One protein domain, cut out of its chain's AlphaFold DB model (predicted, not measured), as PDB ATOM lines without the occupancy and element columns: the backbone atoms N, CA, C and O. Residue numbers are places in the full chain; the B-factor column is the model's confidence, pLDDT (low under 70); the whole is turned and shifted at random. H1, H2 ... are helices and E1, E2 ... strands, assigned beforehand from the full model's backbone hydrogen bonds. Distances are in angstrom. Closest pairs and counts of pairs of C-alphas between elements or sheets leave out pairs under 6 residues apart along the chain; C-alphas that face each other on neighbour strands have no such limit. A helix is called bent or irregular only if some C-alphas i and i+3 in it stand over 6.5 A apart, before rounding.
ATOM      1  N   ILE A   7     -19.907  21.232  33.979       96.56
ATOM      2  CA  ILE A   7     -20.676  19.983  34.080       96.56
ATOM      3  C   ILE A   7     -22.074  20.252  33.533       96.56
ATOM      4  O   ILE A   7     -22.768  21.134  34.038       96.56
ATOM      5  N   VAL A   8     -22.477  19.511  32.504       95.69
ATOM      6  CA  VAL A   8     -23.793  19.670  31.871       95.69
ATOM      7  C   VAL A   8     -24.861  18.859  32.611       95.69
ATOM      8  O   VAL A   8     -24.570  17.786  33.156       95.69
ATOM      9  N   SER A   9     -26.093  19.383  32.640       92.88
ATOM     10  CA  SER A   9     -27.257  18.663  33.167       92.88
ATOM     11  C   SER A   9     -27.627  17.490  32.247       92.88
ATOM     12  O   SER A   9     -27.331  17.547  31.054       92.88
ATOM     13  N   PRO A  10     -28.271  16.431  32.771       90.56
ATOM     14  CA  PRO A  10     -28.681  15.241  32.029       90.56
ATOM     15  C   PRO A  10     -30.010  15.429  31.255       90.56
ATOM     16  O   PRO A  10     -30.756  14.476  31.047       90.56
ATOM     17  N   GLU A  11     -30.312  16.648  30.801       91.69
ATOM     18  CA  GLU A  11     -31.614  17.034  30.238       91.69
ATOM     19  C   GLU A  11     -31.653  17.173  28.706       91.69
ATOM     20  O   GLU A  11     -32.742  17.297  28.148       91.69
ATOM     21  N   LEU A  12     -30.514  17.127  28.012       93.12
ATOM     22  CA  LEU A  12     -30.467  17.172  26.545       93.12
ATOM     23  C   LEU A  12     -30.757  15.807  25.899       93.12
ATOM     24  O   LEU A  12     -30.667  14.760  26.550       93.12
ATOM     25  N   GLY A  13     -31.077  15.831  24.602       94.56
ATOM     26  CA  GLY A  13     -31.157  14.636  23.763       94.56
ATOM     27  C   GLY A  13     -29.780  14.119  23.346       94.56
ATOM     28  O   GLY A  13     -28.774  14.832  23.420       94.56
ATOM     29  N   GLN A  14     -29.715  12.868  22.872       95.06
ATOM     30  CA  GLN A  14     -28.459  12.248  22.433       95.06
ATOM     31  C   GLN A  14     -27.716  13.114  21.409       95.06
ATOM     32  O   GLN A  14     -26.513  13.333  21.546       95.06
ATOM     33  N   LYS A  15     -28.412  13.587  20.369       94.88
ATOM     34  CA  LYS A  15     -27.796  14.353  19.277       94.88
ATOM     35  C   LYS A  15     -27.094  15.604  19.801       94.88
ATOM     36  O   LYS A  15     -25.941  15.843  19.448       94.88
ATOM     37  N   ASP A  16     -27.765  16.339  20.680       94.69
ATOM     38  CA  ASP A  16     -27.237  17.570  21.259       94.69
ATOM     39  C   ASP A  16     -26.024  17.283  22.141       94.69
ATOM     40  O   ASP A  16     -25.010  17.966  22.023       94.69
ATOM     41  N   TYR A  17     -26.060  16.218  22.954       95.62
ATOM     42  CA  TYR A  17     -24.878  15.835  23.725       95.62
ATOM     43  C   TYR A  17     -23.677  15.535  22.848       95.62
ATOM     44  O   TYR A  17     -22.575  15.933  23.213       95.62
ATOM     45  N   LEU A  18     -23.860  14.832  21.730       96.06
ATOM     46  CA  LEU A  18     -22.747  14.441  20.865       96.06
ATOM     47  C   LEU A  18     -22.126  15.630  20.122       96.06
ATOM     48  O   LEU A  18     -20.943  15.572  19.809       96.06
ATOM     49  N   GLN A  19     -22.891  16.694  19.876       95.81
ATOM     50  CA  GLN A  19     -22.417  17.903  19.192       95.81
ATOM     51  C   GLN A  19     -21.878  18.964  20.162       95.81
ATOM     52  O   GLN A  19     -21.016  19.764  19.803       95.81
ATOM     53  N   LEU A  20     -22.352  18.979  21.412       95.81
ATOM     54  CA  LEU A  20     -22.036  20.034  22.375       95.81
ATOM     55  C   LEU A  20     -20.527  20.244  22.637       95.81
ATOM     56  O   LEU A  20     -20.115  21.406  22.700       95.81
ATOM     57  N   PRO A  21     -19.675  19.203  22.762       96.56
ATOM     58  CA  PRO A  21     -18.243  19.403  22.980       96.56
ATOM     59  C   PRO A  21     -17.538  20.156  21.848       96.56
ATOM     60  O   PRO A  21     -16.628  20.929  22.131       96.56
ATOM     61  N   GLU A  22     -17.972  19.990  20.593       96.00
ATOM     62  CA  GLU A  22     -17.392  20.696  19.436       96.00
ATOM     63  C   GLU A  22     -17.692  22.201  19.463       96.00
ATOM     64  O   GLU A  22     -16.953  23.005  18.895       96.00
ATOM     65  N   HIS A  23     -18.763  22.594  20.155       94.88
ATOM     66  CA  HIS A  23     -19.214  23.979  20.269       94.88
ATOM     67  C   HIS A  23     -18.832  24.644  21.598       94.88
ATOM     68  O   HIS A  23     -19.090  25.835  21.784       94.88
ATOM     69  N   SER A  24     -18.215  23.908  22.528       94.44
ATOM     70  CA  SER A  24     -17.840  24.439  23.835       94.44
ATOM     71  C   SER A  24     -16.387  24.924  23.855       94.44
ATOM     72  O   SER A  24     -15.475  24.148  23.579       94.44
ATOM     73  N   PRO A  25     -16.119  26.173  24.282       93.56
ATOM     74  CA  PRO A  25     -14.752  26.649  24.495       93.56
ATOM     75  C   PRO A  25     -14.110  26.076  25.772       93.56
ATOM     76  O   PRO A  25     -12.926  26.302  26.018       93.56
ATOM     77  N   LEU A  26     -14.884  25.379  26.615       95.44
ATOM     78  CA  LEU A  26     -14.434  24.789  27.875       95.44
ATOM     79  C   LEU A  26     -14.558  23.258  27.849       95.44
ATOM     80  O   LEU A  26     -15.527  22.741  27.285       95.44
ATOM     81  N   PRO A  27     -13.649  22.527  28.524       96.25
ATOM     82  CA  PRO A  27     -13.806  21.095  28.751       96.25
ATOM     83  C   PRO A  27     -15.147  20.777  29.412       96.25
ATOM     84  O   PRO A  27     -15.534  21.410  30.401       96.25
ATOM     85  N   LEU A  28     -15.836  19.771  28.875       97.81
ATOM     86  CA  LEU A  28     -17.141  19.354  29.369       97.81
ATOM     87  C   LEU A  28     -17.048  18.084  30.210       97.81
ATOM     88  O   LEU A  28     -16.391  17.099  29.852       97.81
ATOM     89  N   GLY A  29     -17.766  18.119  31.320       97.75
ATOM     90  CA  GLY A  29     -18.203  16.972  32.084       97.75
ATOM     91  C   GLY A  29     -19.716  16.810  32.019       97.75
ATOM     92  O   GLY A  29     -20.429  17.710  31.585       97.75
ATOM     93  N   ILE A  30     -20.208  15.659  32.458       97.62
ATOM     94  CA  ILE A  30     -21.630  15.310  32.411       97.62
ATOM     95  C   ILE A  30     -22.009  14.426  33.596       97.62
ATOM     96  O   ILE A  30     -21.226  13.575  34.029       97.62
ATOM     97  N   VAL A  31     -23.219  14.618  34.116       97.06
ATOM     98  CA  VAL A  31     -23.823  13.707  35.092       97.06
ATOM     99  C   VAL A  31     -24.374  12.490  34.359       97.06
ATOM    100  O   VAL A  31     -25.229  12.628  33.491       97.06
ATOM    101  N   ILE A  32     -23.887  11.296  34.700       96.88
ATOM    102  CA  ILE A  32     -24.277  10.050  34.020       96.88
ATOM    103  C   ILE A  32     -25.041   9.073  34.902       96.88
ATOM    104  O   ILE A  32     -25.583   8.106  34.381       96.88
ATOM    105  N   SER A  33     -25.095   9.274  36.219       96.50
ATOM    106  CA  SER A  33     -26.014   8.498  37.052       96.50
ATOM    107  C   SER A  33     -26.363   9.180  38.366       96.50
ATOM    108  O   SER A  33     -25.605  10.018  38.859       96.50
ATOM    109  N   GLY A  34     -27.469   8.737  38.962       95.38
ATOM    110  CA  GLY A  34     -27.894   9.120  40.306       95.38
ATOM    111  C   GLY A  34     -29.285   9.737  40.352       95.38
ATOM    112  O   GLY A  34     -29.980   9.849  39.341       95.38
ATOM    113  N   ASN A  35     -29.701  10.159  41.543       94.75
ATOM    114  CA  ASN A  35     -30.959  10.876  41.728       94.75
ATOM    115  C   ASN A  35     -30.817  12.323  41.255       94.75
ATOM    116  O   ASN A  35     -30.434  13.210  42.017       94.75
ATOM    117  N   TRP A  36     -31.132  12.557  39.984       95.12
ATOM    118  CA  TRP A  36     -31.300  13.909  39.464       95.12
ATOM    119  C   TRP A  36     -32.631  14.491  39.970       95.12
ATOM    120  O   TRP A  36     -33.658  13.811  39.854       95.12
ATOM    121  N   PRO A  37     -32.651  15.699  40.561       95.31
ATOM    122  CA  PRO A  37     -33.895  16.306  41.020       95.31
ATOM    123  C   PRO A  37     -34.808  16.637  39.833       95.31
ATOM    124  O   PRO A  37     -34.365  17.163  38.819       95.31
ATOM    125  N   LEU A  38     -36.108  16.377  39.980       93.94
ATOM    126  CA  LEU A  38     -37.130  16.837  39.033       93.94
ATOM    127  C   LEU A  38     -37.332  18.354  39.122       93.94
ATOM    128  O   LEU A  38     -37.749  18.990  38.158       93.94
ATOM    129  N   SER A  39     -37.131  18.918  40.314       94.12
ATOM    130  CA  SER A  39     -37.341  20.333  40.597       94.12
ATOM    131  C   SER A  39     -36.631  20.742  41.887       94.12
ATOM    132  O   SER A  39     -36.479  19.934  42.808       94.12
ATOM    133  N   ILE A  40     -36.244  22.015  41.954       95.69
ATOM    134  CA  ILE A  40     -35.775  22.690  43.163       95.69
ATOM    135  C   ILE A  40     -36.670  23.910  43.374       95.69
ATOM    136  O   ILE A  40     -36.841  24.728  42.470       95.69
ATOM    137  N   SER A  41     -37.254  24.034  44.563       96.38
ATOM    138  CA  SER A  41     -38.203  25.098  44.900       96.38
ATOM    139  C   SER A  41     -37.899  25.708  46.267       96.38
ATOM    140  O   SER A  41     -37.354  25.053  47.148       96.38
ATOM    141  N   ARG A  42     -38.296  26.967  46.476       96.19
ATOM    142  CA  ARG A  42     -38.290  27.618  47.803       96.19
ATOM    143  C   ARG A  42     -39.598  27.433  48.571       96.19
ATOM    144  O   ARG A  42     -39.662  27.741  49.756       96.19
ATOM    145  N   PHE A  43     -40.630  26.930  47.899       94.81
ATOM    146  CA  PHE A  43     -41.957  26.706  48.459       94.81
ATOM    147  C   PHE A  43     -42.342  25.238  48.332       94.81
ATOM    148  O   PHE A  43     -42.092  24.609  47.300       94.81
ATOM    149  N   LEU A  44     -42.966  24.716  49.383       94.56
ATOM    150  CA  LEU A  44     -43.508  23.367  49.439       94.56
ATOM    151  C   LEU A  44     -45.027  23.463  49.573       94.56
ATOM    152  O   LEU A  44     -45.516  24.274  50.360       94.56
ATOM    153  N   ALA A  45     -45.754  22.661  48.801       91.88
ATOM    154  CA  ALA A  45     -47.199  22.551  48.947       91.88
ATOM    155  C   ALA A  45     -47.549  21.975  50.332       91.88
ATOM    156  O   ALA A  45     -46.822  21.126  50.850       91.88
ATOM    157  N   GLU A  46     -48.637  22.451  50.941       91.12
ATOM    158  CA  GLU A  46     -48.994  22.134  52.336       91.12
ATOM    159  C   GLU A  46     -49.244  20.637  52.581       91.12
ATOM    160  O   GLU A  46     -49.027  20.129  53.680       91.12
ATOM    161  N   ASP A  47     -49.679  19.921  51.548       91.06
ATOM    162  CA  ASP A  47     -49.981  18.493  51.553       91.06
ATOM    163  C   ASP A  47     -48.747  17.600  51.333       91.06
ATOM    164  O   ASP A  47     -48.813  16.386  51.550       91.06
ATOM    165  N   VAL A  48     -47.601  18.177  50.960       92.38
ATOM    166  CA  VAL A  48     -46.364  17.430  50.720       92.38
ATOM    167  C   VAL A  48     -45.510  17.394  51.984       92.38
ATOM    168  O   VAL A  48     -45.050  18.415  52.493       92.38
ATOM    169  N   LYS A  49     -45.228  16.182  52.467       92.88
ATOM    170  CA  LYS A  49     -44.314  15.953  53.592       92.88
ATOM    171  C   LYS A  49     -42.910  15.634  53.087       92.88
ATOM    172  O   LYS A  49     -42.734  14.798  52.204       92.88
ATOM    173  N   THR A  50     -41.901  16.271  53.675       93.31
ATOM    174  CA  THR A  50     -40.491  15.957  53.395       93.31
ATOM    175  C   THR A  50     -40.135  14.552  53.867       93.31
ATOM    176  O   THR A  50     -40.701  14.080  54.847       93.31
ATOM    177  N   GLU A  51     -39.163  13.919  53.212       91.75
ATOM    178  CA  GLU A  51     -38.656  12.567  53.497       91.75
ATOM    179  C   GLU A  51     -39.697  11.439  53.341       91.75
ATOM    180  O   GLU A  51     -39.405  10.285  53.647       91.75
ATOM    181  N   HIS A  52     -40.883  11.747  52.805       93.31
ATOM    182  CA  HIS A  52     -41.936  10.782  52.501       93.31
ATOM    183  C   HIS A  52     -42.228  10.730  51.000       93.31
ATOM    184  O   HIS A  52     -42.063  11.715  50.276       93.31
ATOM    185  N   LEU A  53     -42.683   9.562  50.541       93.00
ATOM    186  CA  LEU A  53     -43.158   9.396  49.173       93.00
ATOM    187  C   LEU A  53     -44.514  10.077  48.986       93.00
ATOM    188  O   LEU A  53     -45.424   9.913  49.797       93.00
ATOM    189  N   PHE A  54     -44.666  10.754  47.857       93.50
ATOM    190  CA  PHE A  54     -45.950  11.189  47.329       93.50
ATOM    191  C   PHE A  54     -46.085  10.733  45.873       93.50
ATOM    192  O   PHE A  54     -45.089  10.432  45.204       93.50
ATOM    193  N   SER A  55     -47.323  10.652  45.390       93.38
ATOM    194  CA  SER A  55     -47.643  10.157  44.049       93.38
ATOM    195  C   SER A  55     -48.209  11.275  43.184       93.38
ATOM    196  O   SER A  55     -49.042  12.062  43.628       93.38
ATOM    197  N   SER A  56     -47.795  11.326  41.922       90.31
ATOM    198  CA  SER A  56     -48.422  12.176  40.917       90.31
ATOM    199  C   SER A  56     -49.745  11.563  40.433       90.31
ATOM    200  O   SER A  56     -49.937  10.347  40.543       90.31
ATOM    201  N   PRO A  57     -50.628  12.349  39.787       90.88
ATOM    202  CA  PRO A  57     -51.836  11.820  39.144       90.88
ATOM    203  C   PRO A  57     -51.558  10.734  38.091       90.88
ATOM    204  O   PRO A  57     -52.435   9.934  37.783       90.88
ATOM    205  N   LYS A  58     -50.335  10.691  37.541       91.06
ATOM    206  CA  LYS A  58     -49.885   9.670  36.583       91.06
ATOM    207  C   LYS A  58     -49.242   8.442  37.248       91.06
ATOM    208  O   LYS A  58     -48.722   7.585  36.544       91.06
ATOM    209  N   GLY A  59     -49.246   8.345  38.580       90.31
ATOM    210  CA  GLY A  59     -48.683   7.206  39.320       90.31
ATOM    211  C   GLY A  59     -47.152   7.212  39.456       90.31
ATOM    212  O   GLY A  59     -46.548   6.213  39.870       90.31
ATOM    213  N   GLU A  60     -46.502   8.330  39.127       91.25
ATOM    214  CA  GLU A  60     -45.077   8.515  39.413       91.25
ATOM    215  C   GLU A  60     -44.876   8.857  40.882       91.25
ATOM    216  O   GLU A  60     -45.654   9.625  41.439       91.25
ATOM    217  N   HIS A  61     -43.843   8.295  41.507       94.56
ATOM    218  CA  HIS A  61     -43.554   8.554  42.914       94.56
ATOM    219  C   HIS A  61     -42.305   9.418  43.041       94.56
ATOM    220  O   HIS A  61     -41.318   9.215  42.330       94.56
ATOM    221  N   ALA A  62     -42.345  10.349  43.983       95.38
ATOM    222  CA  ALA A  62     -41.239  11.229  44.313       95.38
ATOM    223  C   ALA A  62     -41.180  11.448  45.826       95.38
ATOM    224  O   ALA A  62     -42.143  11.165  46.536       95.38
ATOM    225  N   TRP A  63     -40.051  11.943  46.321       96.19
ATOM    226  CA  TRP A  63     -39.931  12.451  47.686       96.19
ATOM    227  C   TRP A  63     -39.297  13.832  47.667       96.19
ATOM    228  O   TRP A  63     -38.622  14.212  46.708       96.19
ATOM    229  N   VAL A  64     -39.520  14.584  48.739       96.50
ATOM    230  CA  VAL A  64     -38.926  15.909  48.906       96.50
ATOM    231  C   VAL A  64     -37.894  15.875  50.010       96.50
ATOM    232  O   VAL A  64     -38.199  15.449  51.120       96.50
ATOM    233  N   LYS A  65     -36.704  16.398  49.733       96.00
ATOM    234  CA  LYS A  65     -35.676  16.639  50.740       96.00
ATOM    235  C   LYS A  65     -35.430  18.127  50.894       96.00
ATOM    236  O   LYS A  65     -35.384  18.863  49.910       96.00
ATOM    237  N   LYS A  66     -35.284  18.581  52.136       95.69
ATOM    238  CA  LYS A  66     -34.975  19.980  52.431       95.69
ATOM    239  C   LYS A  66     -33.469  20.162  52.595       95.69
ATOM    240  O   LYS A  66     -32.870  19.571  53.489       95.69
ATOM    241  N   TYR A  67     -32.893  21.039  51.784       95.75
ATOM    242  CA  TYR A  67     -31.507  21.482  51.876       95.75
ATOM    243  C   TYR A  67     -31.477  22.989  52.124       95.75
ATOM    244  O   TYR A  67     -31.802  23.788  51.253       95.75
ATOM    245  N   GLY A  68     -31.129  23.401  53.346       95.00
ATOM    246  CA  GLY A  68     -31.164  24.815  53.727       95.00
ATOM    247  C   GLY A  68     -32.561  25.427  53.547       95.00
ATOM    248  O   GLY A  68     -33.518  25.006  54.201       95.00
ATOM    249  N   SER A  69     -32.673  26.428  52.670       95.00
ATOM    250  CA  SER A  69     -33.936  27.095  52.309       95.00
ATOM    251  C   SER A  69     -34.638  26.493  51.084       95.00
ATOM    252  O   SER A  69     -35.618  27.062  50.608       95.00
ATOM    253  N   GLU A  70     -34.126  25.391  50.544       97.56
ATOM    254  CA  GLU A  70     -34.569  24.809  49.279       97.56
ATOM    255  C   GLU A  70     -35.164  23.419  49.495       97.56
ATOM    256  O   GLU A  70     -34.723  22.643  50.346       97.56
ATOM    257  N   PHE A  71     -36.167  23.100  48.692       97.31
ATOM    258  CA  PHE A  71     -36.834  21.813  48.629       97.31
ATOM    259  C   PHE A  71     -36.496  21.163  47.296       97.31
ATOM    260  O   PHE A  71     -36.828  21.691  46.235       97.31
ATOM    261  N   TRP A  72     -35.824  20.023  47.366       97.44
ATOM    262  CA  TRP A  72     -35.402  19.234  46.223       97.44
ATOM    263  C   TRP A  72     -36.365  18.071  46.063       97.44
ATOM    264  O   TRP A  72     -36.579  17.299  47.000       97.44
ATOM    265  N   VAL A  73     -36.971  17.962  44.885       96.62
ATOM    266  CA  VAL A  73     -37.934  16.909  44.568       96.62
ATOM    267  C   VAL A  73     -37.216  15.836  43.771       96.62
ATOM    268  O   VAL A  73     -36.825  16.076  42.631       96.62
ATOM    269  N   TYR A  74     -37.056  14.651  44.345       96.38
ATOM    270  CA  TYR A  74     -36.375  13.539  43.694       96.38
ATOM    271  C   TYR A  74     -37.369  12.483  43.222       96.38
ATOM    272  O   TYR A  74     -38.301  12.142  43.956       96.38
ATOM    273  N   PRO A  75     -37.176  11.922  42.019       95.31
ATOM    274  CA  PRO A  75     -37.966  10.792  41.573       95.31
ATOM    275  C   PRO A  75     -37.514   9.504  42.260       95.31
ATOM    276  O   PRO A  75     -36.326   9.302  42.500       95.31
ATOM    277  N   ASN A  76     -38.436   8.555  42.447       95.06
ATOM    278  CA  ASN A  76     -38.146   7.199  42.934       95.06
ATOM    279  C   ASN A  76     -37.456   6.274  41.926       95.06
ATOM    280  O   ASN A  76     -37.630   5.060  41.951       95.06
ATOM    281  N   TRP A  77     -36.643   6.850  41.055       94.44
ATOM    282  CA  TRP A  77     -35.797   6.182  40.082       94.44
ATOM    283  C   TRP A  77     -34.549   7.028  39.820       94.44
ATOM    284  O   TRP A  77     -34.514   8.208  40.154       94.44
ATOM    285  N   GLU A  78     -33.525   6.437  39.219       94.81
ATOM    286  CA  GLU A  78     -32.255   7.124  38.959       94.81
ATOM    287  C   GLU A  78     -32.090   7.438  37.474       94.81
ATOM    288  O   GLU A  78     -32.614   6.729  36.608       94.81
ATOM    289  N   LEU A  79     -31.365   8.518  37.195       95.56
ATOM    290  CA  LEU A  79     -30.693   8.701  35.919       95.56
ATOM    291  C   LEU A  79     -29.679   7.568  35.744       95.56
ATOM    292  O   LEU A  79     -28.927   7.269  36.677       95.56
ATOM    293  N   ASP A  80     -29.611   7.001  34.544       96.06
ATOM    294  CA  ASP A  80     -28.579   6.036  34.191       96.06
ATOM    295  C   ASP A  80     -28.193   6.129  32.710       96.06
ATOM    296  O   ASP A  80     -28.876   5.638  31.818       96.06
ATOM    297  N   LEU A  81     -27.057   6.772  32.458       96.62
ATOM    298  CA  LEU A  81     -26.394   6.883  31.162       96.62
ATOM    299  C   LEU A  81     -25.027   6.187  31.178       96.62
ATOM    300  O   LEU A  81     -24.170   6.476  30.340       96.62
ATOM    301  N   ARG A  82     -24.783   5.268  32.125       96.50
ATOM    302  CA  ARG A  82     -23.482   4.586  32.260       96.50
ATOM    303  C   ARG A  82     -23.085   3.855  30.980       96.50
ATOM    304  O   ARG A  82     -21.939   3.973  30.548       96.50
ATOM    305  N   ASP A  83     -24.047   3.223  30.315       96.56
ATOM    306  CA  ASP A  83     -23.841   2.526  29.040       96.56
ATOM    307  C   ASP A  83     -23.494   3.472  27.878       96.56
ATOM    308  O   ASP A  83     -23.006   3.039  26.834       96.56
ATOM    309  N   LYS A  84     -23.721   4.782  28.038       96.88
ATOM    310  CA  LYS A  84     -23.415   5.813  27.035       96.88
ATOM    311  C   LYS A  84     -22.058   6.477  27.266       96.88
ATOM    312  O   LYS A  84     -21.614   7.260  26.428       96.88
ATOM    313  N   LYS A  85     -21.361   6.145  28.358       97.31
ATOM    314  CA  LYS A  85     -20.086   6.766  28.750       97.31
ATOM    315  C   LYS A  85     -19.037   6.735  27.640       97.31
ATOM    316  O   LYS A  85     -18.429   7.763  27.360       97.31
ATOM    317  N   GLU A  86     -18.835   5.593  26.984       98.06
ATOM    318  CA  GLU A  86     -17.832   5.483  25.912       98.06
ATOM    319  C   GLU A  86     -18.207   6.303  24.673       98.06
ATOM    320  O   GLU A  86     -17.335   6.863  24.012       98.06
ATOM    321  N   MET A  87     -19.502   6.420  24.377       97.75
ATOM    322  CA  MET A  87     -19.992   7.266  23.289       97.75
ATOM    323  C   MET A  87     -19.751   8.750  23.601       97.75
ATOM    324  O   MET A  87     -19.179   9.463  22.782       97.75
ATOM    325  N   LEU A  88     -20.101   9.189  24.813       97.69
ATOM    326  CA  LEU A  88     -19.859  10.550  25.296       97.69
ATOM    327  C   LEU A  88     -18.360  10.878  25.339       97.69
ATOM    328  O   LEU A  88     -17.930  11.941  24.902       97.69
ATOM    329  N   LYS A  89     -17.523   9.945  25.793       98.06
ATOM    330  CA  LYS A  89     -16.068  10.127  25.805       98.06
ATOM    331  C   LYS A  89     -15.513  10.371  24.402       98.06
ATOM    332  O   LYS A  89     -14.692  11.265  24.224       98.06
ATOM    333  N   LYS A  90     -15.976   9.611  23.404       98.06
ATOM    334  CA  LYS A  90     -15.587   9.807  21.997       98.06
ATOM    335  C   LYS A  90     -16.045  11.155  21.440       98.06
ATOM    336  O   LYS A  90     -15.338  11.710  20.612       98.06
ATOM    337  N   ALA A  91     -17.180  11.674  21.909       97.31
ATOM    338  CA  ALA A  91     -17.667  13.000  21.533       97.31
ATOM    339  C   ALA A  91     -16.855  14.150  22.157       97.31
ATOM    340  O   ALA A  91     -16.954  15.271  21.686       97.31
ATOM    341  N   GLY A  92     -16.043  13.895  23.192       97.62
ATOM    342  CA  GLY A  92     -15.168  14.903  23.804       97.62
ATOM    343  C   GLY A  92     -15.439  15.193  25.282       97.62
ATOM    344  O   GLY A  92     -14.767  16.046  25.864       97.62
ATOM    345  N   TYR A  93     -16.373  14.486  25.931       98.00
ATOM    346  CA  TYR A  93     -16.549  14.602  27.384       98.00
ATOM    347  C   TYR A  93     -15.362  13.985  28.124       98.00
ATOM    348  O   TYR A  93     -14.931  12.865  27.841       98.00
ATOM    349  N   SER A  94     -14.861  14.712  29.118       96.25
ATOM    350  CA  SER A  94     -13.646  14.350  29.860       96.25
ATOM    351  C   SER A  94     -13.899  14.035  31.335       96.25
ATOM    352  O   SER A  94     -13.060  13.400  31.976       96.25
ATOM    353  N   PHE A  95     -15.063  14.417  31.871       97.25
ATOM    354  CA  PHE A  95     -15.411  14.229  33.278       97.25
ATOM    355  C   PHE A  95     -16.819  13.641  33.438       97.25
ATOM    356  O   PHE A  95     -17.775  14.112  32.831       97.25
ATOM    357  N   PHE A  96     -16.958  12.597  34.254       97.75
ATOM    358  CA  PHE A  96     -18.208  11.846  34.397       97.75
ATOM    359  C   PHE A  96     -18.620  11.810  35.863       97.75
ATOM    360  O   PHE A  96     -17.894  11.276  36.700       97.75
ATOM    361  N   VAL A  97     -19.776  12.394  36.163       97.38
ATOM    362  CA  VAL A  97     -20.265  12.597  37.527       97.38
ATOM    363  C   VAL A  97     -21.332  11.567  37.864       97.38
ATOM    364  O   VAL A  97     -22.251  11.312  37.083       97.38
ATOM    365  N   HIS A  98     -21.212  11.012  39.065       96.44
ATOM    366  CA  HIS A  98     -22.200  10.142  39.683       96.44
ATOM    367  C   HIS A  98     -22.715  10.838  40.942       96.44
ATOM    368  O   HIS A  98     -21.927  11.163  41.831       96.44
ATOM    369  N   ILE A  99     -24.019  11.084  41.010       94.19
ATOM    370  CA  ILE A  99     -24.663  11.680  42.181       94.19
ATOM    371  C   ILE A  99     -25.137  10.555  43.095       94.19
ATOM    372  O   ILE A  99     -25.780   9.609  42.646       94.19
ATOM    373  N   ILE A 100     -24.825  10.671  44.383       92.62
ATOM    374  CA  ILE A 100     -25.284   9.742  45.415       92.62
ATOM    375  C   ILE A 100     -26.122  10.547  46.399       92.62
ATOM    376  O   ILE A 100     -25.587  11.346  47.165       92.62
TER     377      ILE A 100
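This is residues 7 to 100 of the 123 residues of an uncharacterized protein of Parcubacteria group bacterium (UniProt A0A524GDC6). Two lobes stand end to end along the long axis, joined by two strands of chain, residues 35 to 38 and 76 to 81. One lobe has the parallel pair E1 and E6 with H2 beside it and H1 next to H2; the other is a twisted antiparallel sheet in the order E2, E5, E4, E3, and a long loop links E2 to E3. The printed part has 94 residues, with two named helices and six named strands in the order H1, E1, E2, E3, E4, E5, H2, E6, and its class is mixed, helices and strands. The whole is loose, with a radius of gyration of the C-alphas of 15.9 A, and elongated, spanning 46 by 27 by 21 A.

Residues 7 to 8 make a short parallel pairing with residues 29 to 30 of E1, residues 28 to 34. H1, residues 14 to 23, and H2, residues 82 to 91, touch, the closest C-alphas being those of Leu 18 and Ala 91, 5.3 A apart. They run the same way at a shallow tilt of 34.9 degrees, only just short of steep. Both are irregular: C-alphas 18 and 21 are 7.0 A apart, and C-alphas 83 and 86 are 7.4 A apart. In H1 3 of 6 O i to N i+4 pairs are within hydrogen-bond range, in H2 4 of 6. The closest C-alphas of E1 and H2 are those of Ile 32 and Arg 82, 5.8 A apart. E1 and E6, residues 95 to 98, are parallel neighbours at 18 degrees, with N 32 and O 97 2.9 A apart. E2, residues 39 to 41, and E5, residues 70 to 75, are antiparallel, with N 41 and O 71 2.9 A apart. E4, residues 61 to 67, forms a hairpin with E5, with N 65 and O 72 2.9 A apart. E3, residues 53 to 55, forms a hairpin with E4, with N 54 and O 62 2.9 A apart. E3, E4 and E5 are a meander, each strand the antiparallel neighbour of the one before; with E2, the antiparallel neighbour of E5, they make a Greek key. The sheet is only just strongly twisted, with C-alphas up to 4.4 A off its best plane. H1 and H2 are not on it.

H1 is 15.1 A long and begins at C-alpha 14, (-28.459, 12.248, 22.433). E1 is 18.4 A, E4 19.8 A, E5 16.4 A and H2 14.8 A; E2 is 6.5 A, E3 6.9 A. E6 is 10.2 A and ends at C-alpha 98, (-22.200, 10.142, 39.683).

The C-alphas farthest apart are those of Glu 46 and Lys 90, 46.8 A. The printed part has no cut. The link from E2 to E3 is long, with 11 residues. The mean pLDDT of the printed part is 95.2, and no printed residue is under 70.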